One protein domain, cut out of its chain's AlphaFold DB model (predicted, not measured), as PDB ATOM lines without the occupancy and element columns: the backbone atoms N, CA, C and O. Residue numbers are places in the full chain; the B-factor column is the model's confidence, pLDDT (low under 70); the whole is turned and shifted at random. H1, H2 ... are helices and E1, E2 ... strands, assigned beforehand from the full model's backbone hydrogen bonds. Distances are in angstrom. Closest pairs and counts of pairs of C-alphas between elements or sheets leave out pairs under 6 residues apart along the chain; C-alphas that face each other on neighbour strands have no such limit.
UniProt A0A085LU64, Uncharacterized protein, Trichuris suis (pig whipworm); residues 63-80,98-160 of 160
ATOM      1  N   THR A  63      14.256  -9.773 -45.072       91.56
ATOM      2  CA  THR A  63      15.357  -9.195 -45.843       91.56
ATOM      3  C   THR A  63      16.121  -8.197 -44.991       91.56
ATOM      4  O   THR A  63      15.651  -7.745 -43.950       91.56
ATOM      5  N   GLY A  64      17.325  -7.853 -45.423       91.19
ATOM      6  CA  GLY A  64      18.107  -6.828 -44.765       91.19
ATOM      7  C   GLY A  64      19.175  -6.254 -45.668       91.19
ATOM      8  O   GLY A  64      19.516  -6.806 -46.716       91.19
ATOM      9  N   GLY A  65      19.693  -5.108 -45.257       89.44
ATOM     10  CA  GLY A  65      20.718  -4.394 -45.989       89.44
ATOM     11  C   GLY A  65      21.503  -3.453 -45.094       89.44
ATOM     12  O   GLY A  65      21.106  -3.138 -43.972       89.44
ATOM     13  N   GLU A  66      22.625  -2.995 -45.630       88.56
ATOM     14  CA  GLU A  66      23.526  -2.060 -44.971       88.56
ATOM     15  C   GLU A  66      23.497  -0.730 -45.720       88.56
ATOM     16  O   GLU A  66      23.561  -0.688 -46.953       88.56
ATOM     17  N   THR A  67      23.406   0.375 -44.986       89.44
ATOM     18  CA  THR A  67      23.417   1.718 -45.565       89.44
ATOM     19  C   THR A  67      24.279   2.673 -44.750       89.44
ATOM     20  O   THR A  67      24.374   2.580 -43.529       89.44
ATOM     21  N   TRP A  68      24.925   3.617 -45.434       89.00
ATOM     22  CA  TRP A  68      25.678   4.683 -44.784       89.00
ATOM     23  C   TRP A  68      24.770   5.877 -44.509       89.00
ATOM     24  O   TRP A  68      24.266   6.505 -45.441       89.00
ATOM     25  N   ILE A  69      24.647   6.243 -43.238       88.31
ATOM     26  CA  ILE A  69      23.960   7.452 -42.793       88.31
ATOM     27  C   ILE A  69      25.009   8.536 -42.553       88.31
ATOM     28  O   ILE A  69      25.900   8.396 -41.711       88.31
ATOM     29  N   TYR A  70      24.916   9.622 -43.315       87.12
ATOM     30  CA  TYR A  70      25.801  10.778 -43.193       87.12
ATOM     31  C   TYR A  70      25.170  11.805 -42.255       87.12
ATOM     32  O   TYR A  70      23.980  12.090 -42.361       87.12
ATOM     33  N   ARG A  71      25.969  12.407 -41.364       85.62
ATOM     34  CA  ARG A  71      25.498  13.506 -40.502       85.62
ATOM     35  C   ARG A  71      25.040  14.716 -41.322       85.62
ATOM     36  O   ARG A  71      24.123  15.418 -40.915       85.62
ATOM     37  N   TYR A  72      25.707  14.972 -42.444       85.69
ATOM     38  CA  TYR A  72      25.301  15.966 -43.425       85.69
ATOM     39  C   TYR A  72      25.406  15.375 -44.830       85.69
ATOM     40  O   TYR A  72      26.486  14.950 -45.253       85.69
ATOM     41  N   ASP A  73      24.278  15.374 -45.540       85.12
ATOM     42  CA  ASP A  73      24.185  15.022 -46.951       85.12
ATOM     43  C   ASP A  73      23.747  16.258 -47.752       85.12
ATOM     44  O   ASP A  73      22.619  16.729 -47.574       85.12
ATOM     45  N   PRO A  74      24.628  16.847 -48.576       85.94
ATOM     46  CA  PRO A  74      24.301  18.053 -49.308       85.94
ATOM     47  C   PRO A  74      23.240  17.769 -50.367       85.94
ATOM     48  O   PRO A  74      23.354  16.860 -51.188       85.94
ATOM     49  N   GLU A  75      22.225  18.623 -50.392       85.62
ATOM     50  CA  GLU A  75      21.176  18.581 -51.397       85.62
ATOM     51  C   GLU A  75      21.769  18.686 -52.822       85.62
ATOM     52  O   GLU A  75      22.562  19.584 -53.133       85.62
ATOM     53  N   SER A  76      21.336  17.798 -53.718       82.69
ATOM     54  CA  SER A  76      21.756  17.773 -55.121       82.69
ATOM     55  C   SER A  76      21.301  19.016 -55.901       82.69
ATOM     56  O   SER A  76      20.364  19.721 -55.525       82.69
ATOM     57  N   LYS A  77      21.913  19.258 -57.068       82.38
ATOM     58  CA  LYS A  77      21.513  20.351 -57.977       82.38
ATOM     59  C   LYS A  77      20.058  20.238 -58.458       82.38
ATOM     60  O   LYS A  77      19.439  21.238 -58.801       82.38
ATOM     61  N   ILE A  78      19.532  19.015 -58.554       83.62
ATOM     62  CA  ILE A  78      18.150  18.787 -58.995       83.62
ATOM     63  C   ILE A  78      17.175  19.121 -57.873       83.62
ATOM     64  O   ILE A  78      16.153  19.742 -58.145       83.62
ATOM     65  N   GLN A  79      17.495  18.724 -56.643       85.44
ATOM     66  CA  GLN A  79      16.679  19.042 -55.474       85.44
ATOM     67  C   GLN A  79      16.667  20.554 -55.204       85.44
ATOM     68  O   GLN A  79      15.607  21.104 -54.951       85.44
ATOM     69  N   SER A  80      17.786  21.255 -55.445       86.38
ATOM     70  CA  SER A  80      17.880  22.710 -55.245       86.38
ATOM     71  C   SER A  80      17.130  23.564 -56.279       86.38
ATOM     72  O   SER A  80      17.394  24.765 -56.397       86.38
ATOM     73  N   ARG A  98      29.788  15.706 -48.628       81.94
ATOM     74  CA  ARG A  98      29.200  14.914 -47.541       81.94
ATOM     75  C   ARG A  98      30.088  14.977 -46.304       81.94
ATOM     76  O   ARG A  98      31.311  15.034 -46.414       81.94
ATOM     77  N   SER A  99      29.485  14.902 -45.119       82.44
ATOM     78  CA  SER A  99      30.264  14.853 -43.882       82.44
ATOM     79  C   SER A  99      31.187  13.630 -43.839       82.44
ATOM     80  O   SER A  99      30.751  12.512 -44.106       82.44
ATOM     81  N   ALA A 100      32.432  13.820 -43.388       77.19
ATOM     82  CA  ALA A 100      33.362  12.713 -43.128       77.19
ATOM     83  C   ALA A 100      32.846  11.759 -42.033       77.19
ATOM     84  O   ALA A 100      33.116  10.559 -42.059       77.19
ATOM     85  N   ARG A 101      32.065  12.288 -41.081       81.62
ATOM     86  CA  ARG A 101      31.345  11.478 -40.095       81.62
ATOM     87  C   ARG A 101      30.147  10.804 -40.759       81.62
ATOM     88  O   ARG A 101      29.233  11.482 -41.236       81.62
ATOM     89  N   LYS A 102      30.159   9.477 -40.737       85.62
ATOM     90  CA  LYS A 102      29.078   8.601 -41.180       85.62
ATOM     91  C   LYS A 102      28.978   7.406 -40.234       85.62
ATOM     92  O   LYS A 102      29.985   7.015 -39.647       85.62
ATOM     93  N   VAL A 103      27.778   6.863 -40.106       86.50
ATOM     94  CA  VAL A 103      27.466   5.654 -39.335       86.50
ATOM     95  C   VAL A 103      26.939   4.621 -40.320       86.50
ATOM     96  O   VAL A 103      26.197   4.985 -41.236       86.50
ATOM     97  N   MET A 104      27.347   3.361 -40.186       88.31
ATOM     98  CA  MET A 104      26.719   2.293 -40.959       88.31
ATOM     99  C   MET A 104      25.516   1.780 -40.177       88.31
ATOM    100  O   MET A 104      25.657   1.420 -39.013       88.31
ATOM    101  N   ALA A 105      24.350   1.773 -40.811       89.69
ATOM    102  CA  ALA A 105      23.156   1.141 -40.280       89.69
ATOM    103  C   ALA A 105      22.939  -0.190 -40.996       89.69
ATOM    104  O   ALA A 105      22.914  -0.222 -42.231       89.69
ATOM    105  N   THR A 106      22.745  -1.252 -40.226       89.12
ATOM    106  CA  THR A 106      22.278  -2.541 -40.731       89.12
ATOM    107  C   THR A 106      20.840  -2.728 -40.284       89.12
ATOM    108  O   THR A 106      20.545  -2.661 -39.093       89.12
ATOM    109  N   ILE A 107      19.937  -2.937 -41.239       89.56
ATOM    110  CA  ILE A 107      18.498  -3.017 -40.980       89.56
ATOM    111  C   ILE A 107      17.975  -4.324 -41.558       89.56
ATOM    112  O   ILE A 107      18.287  -4.648 -42.704       89.56
ATOM    113  N   PHE A 108      17.165  -5.038 -40.779       89.81
ATOM    114  CA  PHE A 108      16.385  -6.189 -41.224       89.81
ATOM    115  C   PHE A 108      14.901  -5.930 -41.008       89.81
ATOM    116  O   PHE A 108      14.512  -5.347 -39.993       89.81
ATOM    117  N   TRP A 109      14.083  -6.359 -41.959       91.88
ATOM    118  CA  TRP A 109      12.638  -6.182 -41.939       91.88
ATOM    119  C   TRP A 109      11.936  -7.295 -42.718       91.88
ATOM    120  O   TRP A 109      12.533  -7.933 -43.592       91.88
ATOM    121  N   ASP A 110      10.667  -7.507 -42.401       92.12
ATOM    122  CA  ASP A 110       9.737  -8.387 -43.111       92.12
ATOM    123  C   ASP A 110       8.515  -7.590 -43.611       92.12
ATOM    124  O   ASP A 110       8.592  -6.369 -43.793       92.12
ATOM    125  N   SER A 111       7.407  -8.278 -43.902       90.00
ATOM    126  CA  SER A 111       6.131  -7.660 -44.283       90.00
ATOM    127  C   SER A 111       5.492  -6.832 -43.165       90.00
ATOM    128  O   SER A 111       4.734  -5.909 -43.468       90.00
ATOM    129  N   ASP A 112       5.789  -7.150 -41.904       89.75
ATOM    130  CA  ASP A 112       5.145  -6.573 -40.724       89.75
ATOM    131  C   ASP A 112       5.912  -5.350 -40.209       89.75
ATOM    132  O   ASP A 112       5.320  -4.415 -39.661       89.75
ATOM    133  N   GLY A 113       7.229  -5.306 -40.421       89.94
ATOM    134  CA  GLY A 113       8.024  -4.115 -40.161       89.94
ATOM    135  C   GLY A 113       9.497  -4.386 -39.892       89.94
ATOM    136  O   GLY A 113      10.074  -5.391 -40.298       89.94
ATOM    137  N   VAL A 114      10.140  -3.429 -39.222       90.06
ATOM    138  CA  VAL A 114      11.564  -3.514 -38.875       90.06
ATOM    139  C   VAL A 114      11.754  -4.488 -37.714       90.06
ATOM    140  O   VAL A 114      11.230  -4.269 -36.626       90.06
ATOM    141  N   ILE A 115      12.564  -5.520 -37.943       89.44
ATOM    142  CA  ILE A 115      12.903  -6.552 -36.955       89.44
ATOM    143  C   ILE A 115      14.136  -6.137 -36.152       89.44
ATOM    144  O   ILE A 115      14.177  -6.280 -34.932       89.44
ATOM    145  N   LEU A 116      15.164  -5.633 -36.841       87.25
ATOM    146  CA  LEU A 116      16.428  -5.243 -36.227       87.25
ATOM    147  C   LEU A 116      16.976  -3.998 -36.906       87.25
ATOM    148  O   LEU A 116      16.988  -3.893 -38.131       87.25
ATOM    149  N   THR A 117      17.483  -3.080 -36.094       88.12
ATOM    150  CA  THR A 117      18.348  -1.989 -36.534       88.12
ATOM    151  C   THR A 117      19.582  -1.987 -35.651       88.12
ATOM    152  O   THR A 117      19.460  -1.900 -34.432       88.12
ATOM    153  N   ASP A 118      20.753  -2.075 -36.270       87.12
ATOM    154  CA  ASP A 118      22.039  -1.977 -35.590       87.12
ATOM    155  C   ASP A 118      22.885  -0.857 -36.207       87.12
ATOM    156  O   ASP A 118      22.810  -0.596 -37.412       87.12
ATOM    157  N   PHE A 119      23.675  -0.182 -35.374       86.62
ATOM    158  CA  PHE A 119      24.476   0.973 -35.766       86.62
ATOM    159  C   PHE A 119      25.947   0.740 -35.438       86.62
ATOM    160  O   PHE A 119      26.351   0.697 -34.277       86.62
ATOM    161  N   LEU A 120      26.775   0.684 -36.479       83.75
ATOM    162  CA  LEU A 120      28.219   0.609 -36.330       83.75
ATOM    163  C   LEU A 120      28.815   2.021 -36.325       83.75
ATOM    164  O   LEU A 120      28.899   2.692 -37.362       83.75
ATOM    165  N   GLU A 121      29.226   2.472 -35.140       72.50
ATOM    166  CA  GLU A 121      29.878   3.767 -34.946       72.50
ATOM    167  C   GLU A 121      31.384   3.752 -35.258       72.50
ATOM    168  O   GLU A 121      32.102   2.761 -35.089       72.50
ATOM    169  N   GLY A 122      31.882   4.918 -35.686       65.94
ATOM    170  CA  GLY A 122      33.237   5.083 -36.210       65.94
ATOM    171  C   GLY A 122      33.334   4.542 -37.635       65.94
ATOM    172  O   GLY A 122      32.540   3.709 -38.043       65.94
ATOM    173  N   ALA A 123      34.297   5.009 -38.429       57.56
ATOM    174  CA  ALA A 123      34.487   4.588 -39.824       57.56
ATOM    175  C   ALA A 123      34.966   3.120 -39.972       57.56
ATOM    176  O   ALA A 123      35.837   2.821 -40.784       57.56
ATOM    177  N   ARG A 124      34.444   2.209 -39.148       63.72
ATOM    178  CA  ARG A 124      34.716   0.782 -39.144       63.72
ATOM    179  C   ARG A 124      33.944   0.135 -40.290       63.72
ATOM    180  O   ARG A 124      32.797   0.478 -40.570       63.72
ATOM    181  N   THR A 125      34.606  -0.781 -40.974       64.38
ATOM    182  CA  THR A 125      33.994  -1.616 -42.007       64.38
ATOM    183  C   THR A 125      33.308  -2.791 -41.326       64.38
ATOM    184  O   THR A 125      33.859  -3.334 -40.367       64.38
ATOM    185  N   VAL A 126      32.148  -3.213 -41.828       64.75
ATOM    186  CA  VAL A 126      31.548  -4.483 -41.412       64.75
ATOM    187  C   VAL A 126      32.515  -5.614 -41.757       64.75
ATOM    188  O   VAL A 126      32.811  -5.878 -42.922       64.75
ATOM    189  N   THR A 127      33.074  -6.243 -40.727       66.94
ATOM    190  CA  THR A 127      33.900  -7.443 -40.853       66.94
ATOM    191  C   THR A 127      33.025  -8.685 -40.760       66.94
ATOM    192  O   THR A 127      32.002  -8.684 -40.079       66.94
ATOM    193  N   ALA A 128      33.464  -9.788 -41.375       62.88
ATOM    194  CA  ALA A 128      32.749 -11.068 -41.317       62.88
ATOM    195  C   ALA A 128      32.452 -11.534 -39.875       62.88
ATOM    196  O   ALA A 128      31.413 -12.139 -39.620       62.88
ATOM    197  N   SER A 129      33.330 -11.201 -38.923       65.31
ATOM    198  CA  SER A 129      33.135 -11.459 -37.491       65.31
ATOM    199  C   SER A 129      31.951 -10.697 -36.887       65.31
ATOM    200  O   SER A 129      31.202 -11.259 -36.095       65.31
ATOM    201  N   TYR A 130      31.742  -9.440 -37.281       64.56
ATOM    202  CA  TYR A 130      30.639  -8.614 -36.793       64.56
ATOM    203  C   TYR A 130      29.295  -9.111 -37.344       64.56
ATOM    204  O   TYR A 130      28.347  -9.307 -36.580       64.56
ATOM    205  N   SER A 131      29.234  -9.441 -38.640       62.28
ATOM    206  CA  SER A 131      28.034 -10.027 -39.253       62.28
ATOM    207  C   SER A 131      27.684 -11.390 -38.649       62.28
ATOM    208  O   SER A 131      26.535 -11.630 -38.283       62.28
ATOM    209  N   GLY A 132      28.673 -12.281 -38.524       59.38
ATOM    210  CA  GLY A 132      28.464 -13.664 -38.098       59.38
ATOM    211  C   GLY A 132      28.110 -13.816 -36.621       59.38
ATOM    212  O   GLY A 132      27.249 -14.618 -36.276       59.38
ATOM    213  N   THR A 133      28.763 -13.052 -35.743       62.31
ATOM    214  CA  THR A 133      28.646 -13.253 -34.294       62.31
ATOM    215  C   THR A 133      27.677 -12.279 -33.636       62.31
ATOM    216  O   THR A 133      27.008 -12.668 -32.683       62.31
ATOM    217  N   SER A 134      27.554 -11.042 -34.122       62.47
ATOM    218  CA  SER A 134      26.714 -10.024 -33.474       62.47
ATOM    219  C   SER A 134      25.375  -9.849 -34.181       62.47
ATOM    220  O   SER A 134      24.340  -9.909 -33.525       62.47
ATOM    221  N   ILE A 135      25.365  -9.721 -35.511       67.00
ATOM    222  CA  ILE A 135      24.126  -9.463 -36.264       67.00
ATOM    223  C   ILE A 135      23.266 -10.728 -36.365       67.00
ATOM    224  O   ILE A 135      22.105 -10.704 -35.971       67.00
ATOM    225  N   ILE A 136      23.828 -11.853 -36.828       68.12
ATOM    226  CA  ILE A 136      23.070 -13.110 -36.986       68.12
ATOM    227  C   ILE A 136      22.581 -13.643 -35.633       68.12
ATOM    228  O   ILE A 136      21.440 -14.085 -35.524       68.12
ATOM    229  N   THR A 137      23.405 -13.567 -34.586       64.75
ATOM    230  CA  THR A 137      22.991 -13.977 -33.236       64.75
ATOM    231  C   THR A 137      21.841 -13.116 -32.726       64.75
ATOM    232  O   THR A 137      20.845 -13.664 -32.258       64.75
ATOM    233  N   THR A 138      21.933 -11.789 -32.867       69.25
ATOM    234  CA  THR A 138      20.862 -10.871 -32.447       69.25
ATOM    235  C   THR A 138      19.580 -11.123 -33.236       69.25
ATOM    236  O   THR A 138      18.530 -11.263 -32.621       69.25
ATOM    237  N   LEU A 139      19.658 -11.289 -34.560       71.69
ATOM    238  CA  LEU A 139      18.499 -11.624 -35.396       71.69
ATOM    239  C   LEU A 139      17.838 -12.939 -35.000       71.69
ATOM    240  O   LEU A 139      16.614 -13.026 -34.961       71.69
ATOM    241  N   ASN A 140      18.628 -13.974 -34.722       72.44
ATOM    242  CA  ASN A 140      18.086 -15.268 -34.323       72.44
ATOM    243  C   ASN A 140      17.376 -15.170 -32.972       72.44
ATOM    244  O   ASN A 140      16.293 -15.728 -32.825       72.44
ATOM    245  N   LEU A 141      17.943 -14.435 -32.009       67.38
ATOM    246  CA  LEU A 141      17.313 -14.203 -30.706       67.38
ATOM    247  C   LEU A 141      16.024 -13.381 -30.836       67.38
ATOM    248  O   LEU A 141      14.994 -13.802 -30.316       67.38
ATOM    249  N   THR A 142      16.030 -12.280 -31.597       62.72
ATOM    250  CA  THR A 142      14.826 -11.459 -31.812       62.72
ATOM    251  C   THR A 142      13.746 -12.219 -32.576       62.72
ATOM    252  O   THR A 142      12.568 -12.098 -32.258       62.72
ATOM    253  N   THR A 143      14.128 -13.058 -33.542       61.41
ATOM    254  CA  THR A 143      13.197 -13.911 -34.296       61.41
ATOM    255  C   THR A 143      12.635 -15.034 -33.422       61.41
ATOM    256  O   THR A 143      11.451 -15.356 -33.520       61.41
ATOM    257  N   LEU A 144      13.445 -15.635 -32.544       62.19
ATOM    258  CA  LEU A 144      12.974 -16.618 -31.564       62.19
ATOM    259  C   LEU A 144      11.977 -15.983 -30.590       62.19
ATOM    260  O   LEU A 144      10.909 -16.551 -30.372       62.19
ATOM    261  N   ASP A 145      12.276 -14.796 -30.063       61.53
ATOM    262  CA  ASP A 145      11.378 -14.065 -29.168       61.53
ATOM    263  C   ASP A 145      10.086 -13.629 -29.872       61.53
ATOM    264  O   ASP A 145       9.001 -13.852 -29.334       61.53
ATOM    265  N   TYR A 146      10.164 -13.118 -31.105       57.88
ATOM    266  CA  TYR A 146       8.996 -12.771 -31.922       57.88
ATOM    267  C   TYR A 146       8.076 -13.979 -32.155       57.88
ATOM    268  O   TYR A 146       6.880 -13.934 -31.859       57.88
ATOM    269  N   ASN A 147       8.639 -15.111 -32.585       61.72
ATOM    270  CA  ASN A 147       7.881 -16.346 -32.790       61.72
ATOM    271  C   ASN A 147       7.296 -16.901 -31.479       61.72
ATOM    272  O   ASN A 147       6.187 -17.442 -31.467       61.72
ATOM    273  N   ASN A 148       8.013 -16.766 -30.361       54.84
ATOM    274  CA  ASN A 148       7.527 -17.169 -29.041       54.84
ATOM    275  C   ASN A 148       6.380 -16.273 -28.542       54.84
ATOM    276  O   ASN A 148       5.449 -16.782 -27.908       54.84
ATOM    277  N   LEU A 149       6.411 -14.973 -28.848       51.16
ATOM    278  CA  LEU A 149       5.340 -14.022 -28.544       51.16
ATOM    279  C   LEU A 149       4.090 -14.292 -29.392       51.16
ATOM    280  O   LEU A 149       3.004 -14.426 -28.828       51.16
ATOM    281  N   LEU A 150       4.228 -14.513 -30.704       51.50
ATOM    282  CA  LEU A 150       3.102 -14.881 -31.576       51.50
ATOM    283  C   LEU A 150       2.442 -16.209 -31.159       51.50
ATOM    284  O   LEU A 150       1.217 -16.302 -31.083       51.50
ATOM    285  N   ARG A 151       3.229 -17.227 -30.774       45.12
ATOM    286  CA  ARG A 151       2.706 -18.507 -30.240       45.12
ATOM    287  C   ARG A 151       2.042 -18.388 -28.864       45.12
ATOM    288  O   ARG A 151       1.332 -19.308 -28.450       45.12
ATOM    289  N   ARG A 152       2.300 -17.319 -28.106       36.12
ATOM    290  CA  ARG A 152       1.562 -17.013 -26.869       36.12
ATOM    291  C   ARG A 152       0.249 -16.313 -27.196       36.12
ATOM    292  O   ARG A 152      -0.771 -16.753 -26.686       36.12
ATOM    293  N   THR A 153       0.249 -15.334 -28.097       32.78
ATOM    294  CA  THR A 153      -0.966 -14.619 -28.526       32.78
ATOM    295  C   THR A 153      -1.994 -15.550 -29.175       32.78
ATOM    296  O   THR A 153      -3.163 -15.497 -28.810       32.78
ATOM    297  N   ILE A 154      -1.567 -16.489 -30.030       39.00
ATOM    298  CA  ILE A 154      -2.474 -17.470 -30.664       39.00
ATOM    299  C   ILE A 154      -3.078 -18.451 -29.638       39.00
ATOM    300  O   ILE A 154      -4.193 -18.930 -29.818       39.00
ATOM    301  N   ARG A 155      -2.392 -18.728 -28.517       34.50
ATOM    302  CA  ARG A 155      -2.921 -19.611 -27.460       34.50
ATOM    303  C   ARG A 155      -3.999 -18.965 -26.585       34.50
ATOM    304  O   ARG A 155      -4.718 -19.700 -25.923       34.50
ATOM    305  N   TYR A 156      -4.136 -17.637 -26.598       32.88
ATOM    306  CA  TYR A 156      -5.216 -16.936 -25.893       32.88
ATOM    307  C   TYR A 156      -6.451 -16.671 -26.774       32.88
ATOM    308  O   TYR A 156      -7.475 -16.249 -26.252       32.88
ATOM    309  N   SER A 157      -6.384 -16.932 -28.086       37.91
ATOM    310  CA  SER A 157      -7.485 -16.696 -29.038       37.91
ATOM    311  C   SER A 157      -8.212 -17.971 -29.491       37.91
ATOM    312  O   SER A 157      -8.955 -17.939 -30.467       37.91
ATOM    313  N   THR A 158      -7.983 -19.114 -28.838       38.00
ATOM    314  CA  THR A 158      -8.672 -20.384 -29.147       38.00
ATOM    315  C   THR A 158      -9.128 -21.071 -27.862       38.00
ATOM    316  O   THR A 158      -8.754 -22.203 -27.571       38.00
ATOM    317  N   THR A 159      -9.921 -20.347 -27.078       42.09
ATOM    318  CA  THR A 159     -10.792 -20.893 -26.031       42.09
ATOM    319  C   THR A 159     -12.044 -20.027 -25.955       42.09
ATOM    320  O   THR A 159     -12.140 -19.189 -25.065       42.09
ATOM    321  N   GLU A 160     -12.948 -20.215 -26.915       35.88
ATOM    322  CA  GLU A 160     -14.412 -20.156 -26.764       35.88
ATOM    323  C   GLU A 160     -15.025 -21.183 -27.724       35.88
ATOM    324  O   GLU A 160     -14.532 -21.277 -28.874       35.88
TER     325      GLU A 160
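Overview. This is residues 63 to 80 and 98 to 160 of the 160 residues of an uncharacterized protein of Trichuris suis (pig whipworm) (UniProt A0A085LU64). A twisted, three-stranded antiparallel sheet has one long helix, H1, along one face; the helix's far end and the tail, residues 147 to 160, stick out. The 81 printed residues run E1, E2, E3, H1, with sheet order E1 - E2 - E3. The class is mixed; the whole is extended, radius of gyration of the C-alphas 18.3 A, spanning 62 by 36 by 16 A.

Arrangement. Start at E1, residues 63 to 70, antiparallel to E2, residues 102 to 109; N 65 and O 107 are within hydrogen-bond range, 3.0 A. E2 forms a hairpin with E3, residues 114 to 120; look at N 106 and O 118, 2.9 A. H1, residues 128 to 156, is on the sheet, its height over the sheet 8.1 A. Its closest C-alphas to E3 are Leu 139 and Leu 116, 6.8 A. In H1, 21 of 25 O i to N i+4 pairs are within range.

Along the chain. Find C-alpha 63 at (15.357, -9.195, -45.843); E1 spans 22.7 A, E2 22.1 A, E3 17.3 A. H1 runs 41.4 A to C-alpha 156 at (-5.216, -16.936, -25.893).

Size, cuts and confidence. Residues 81 to 97 are cut out; C-alphas 80 and 98 are 15.8 A apart. Of the links printed whole, none is long. Find pLDDT under 70 at residues 122 to 138 and 141 to 160.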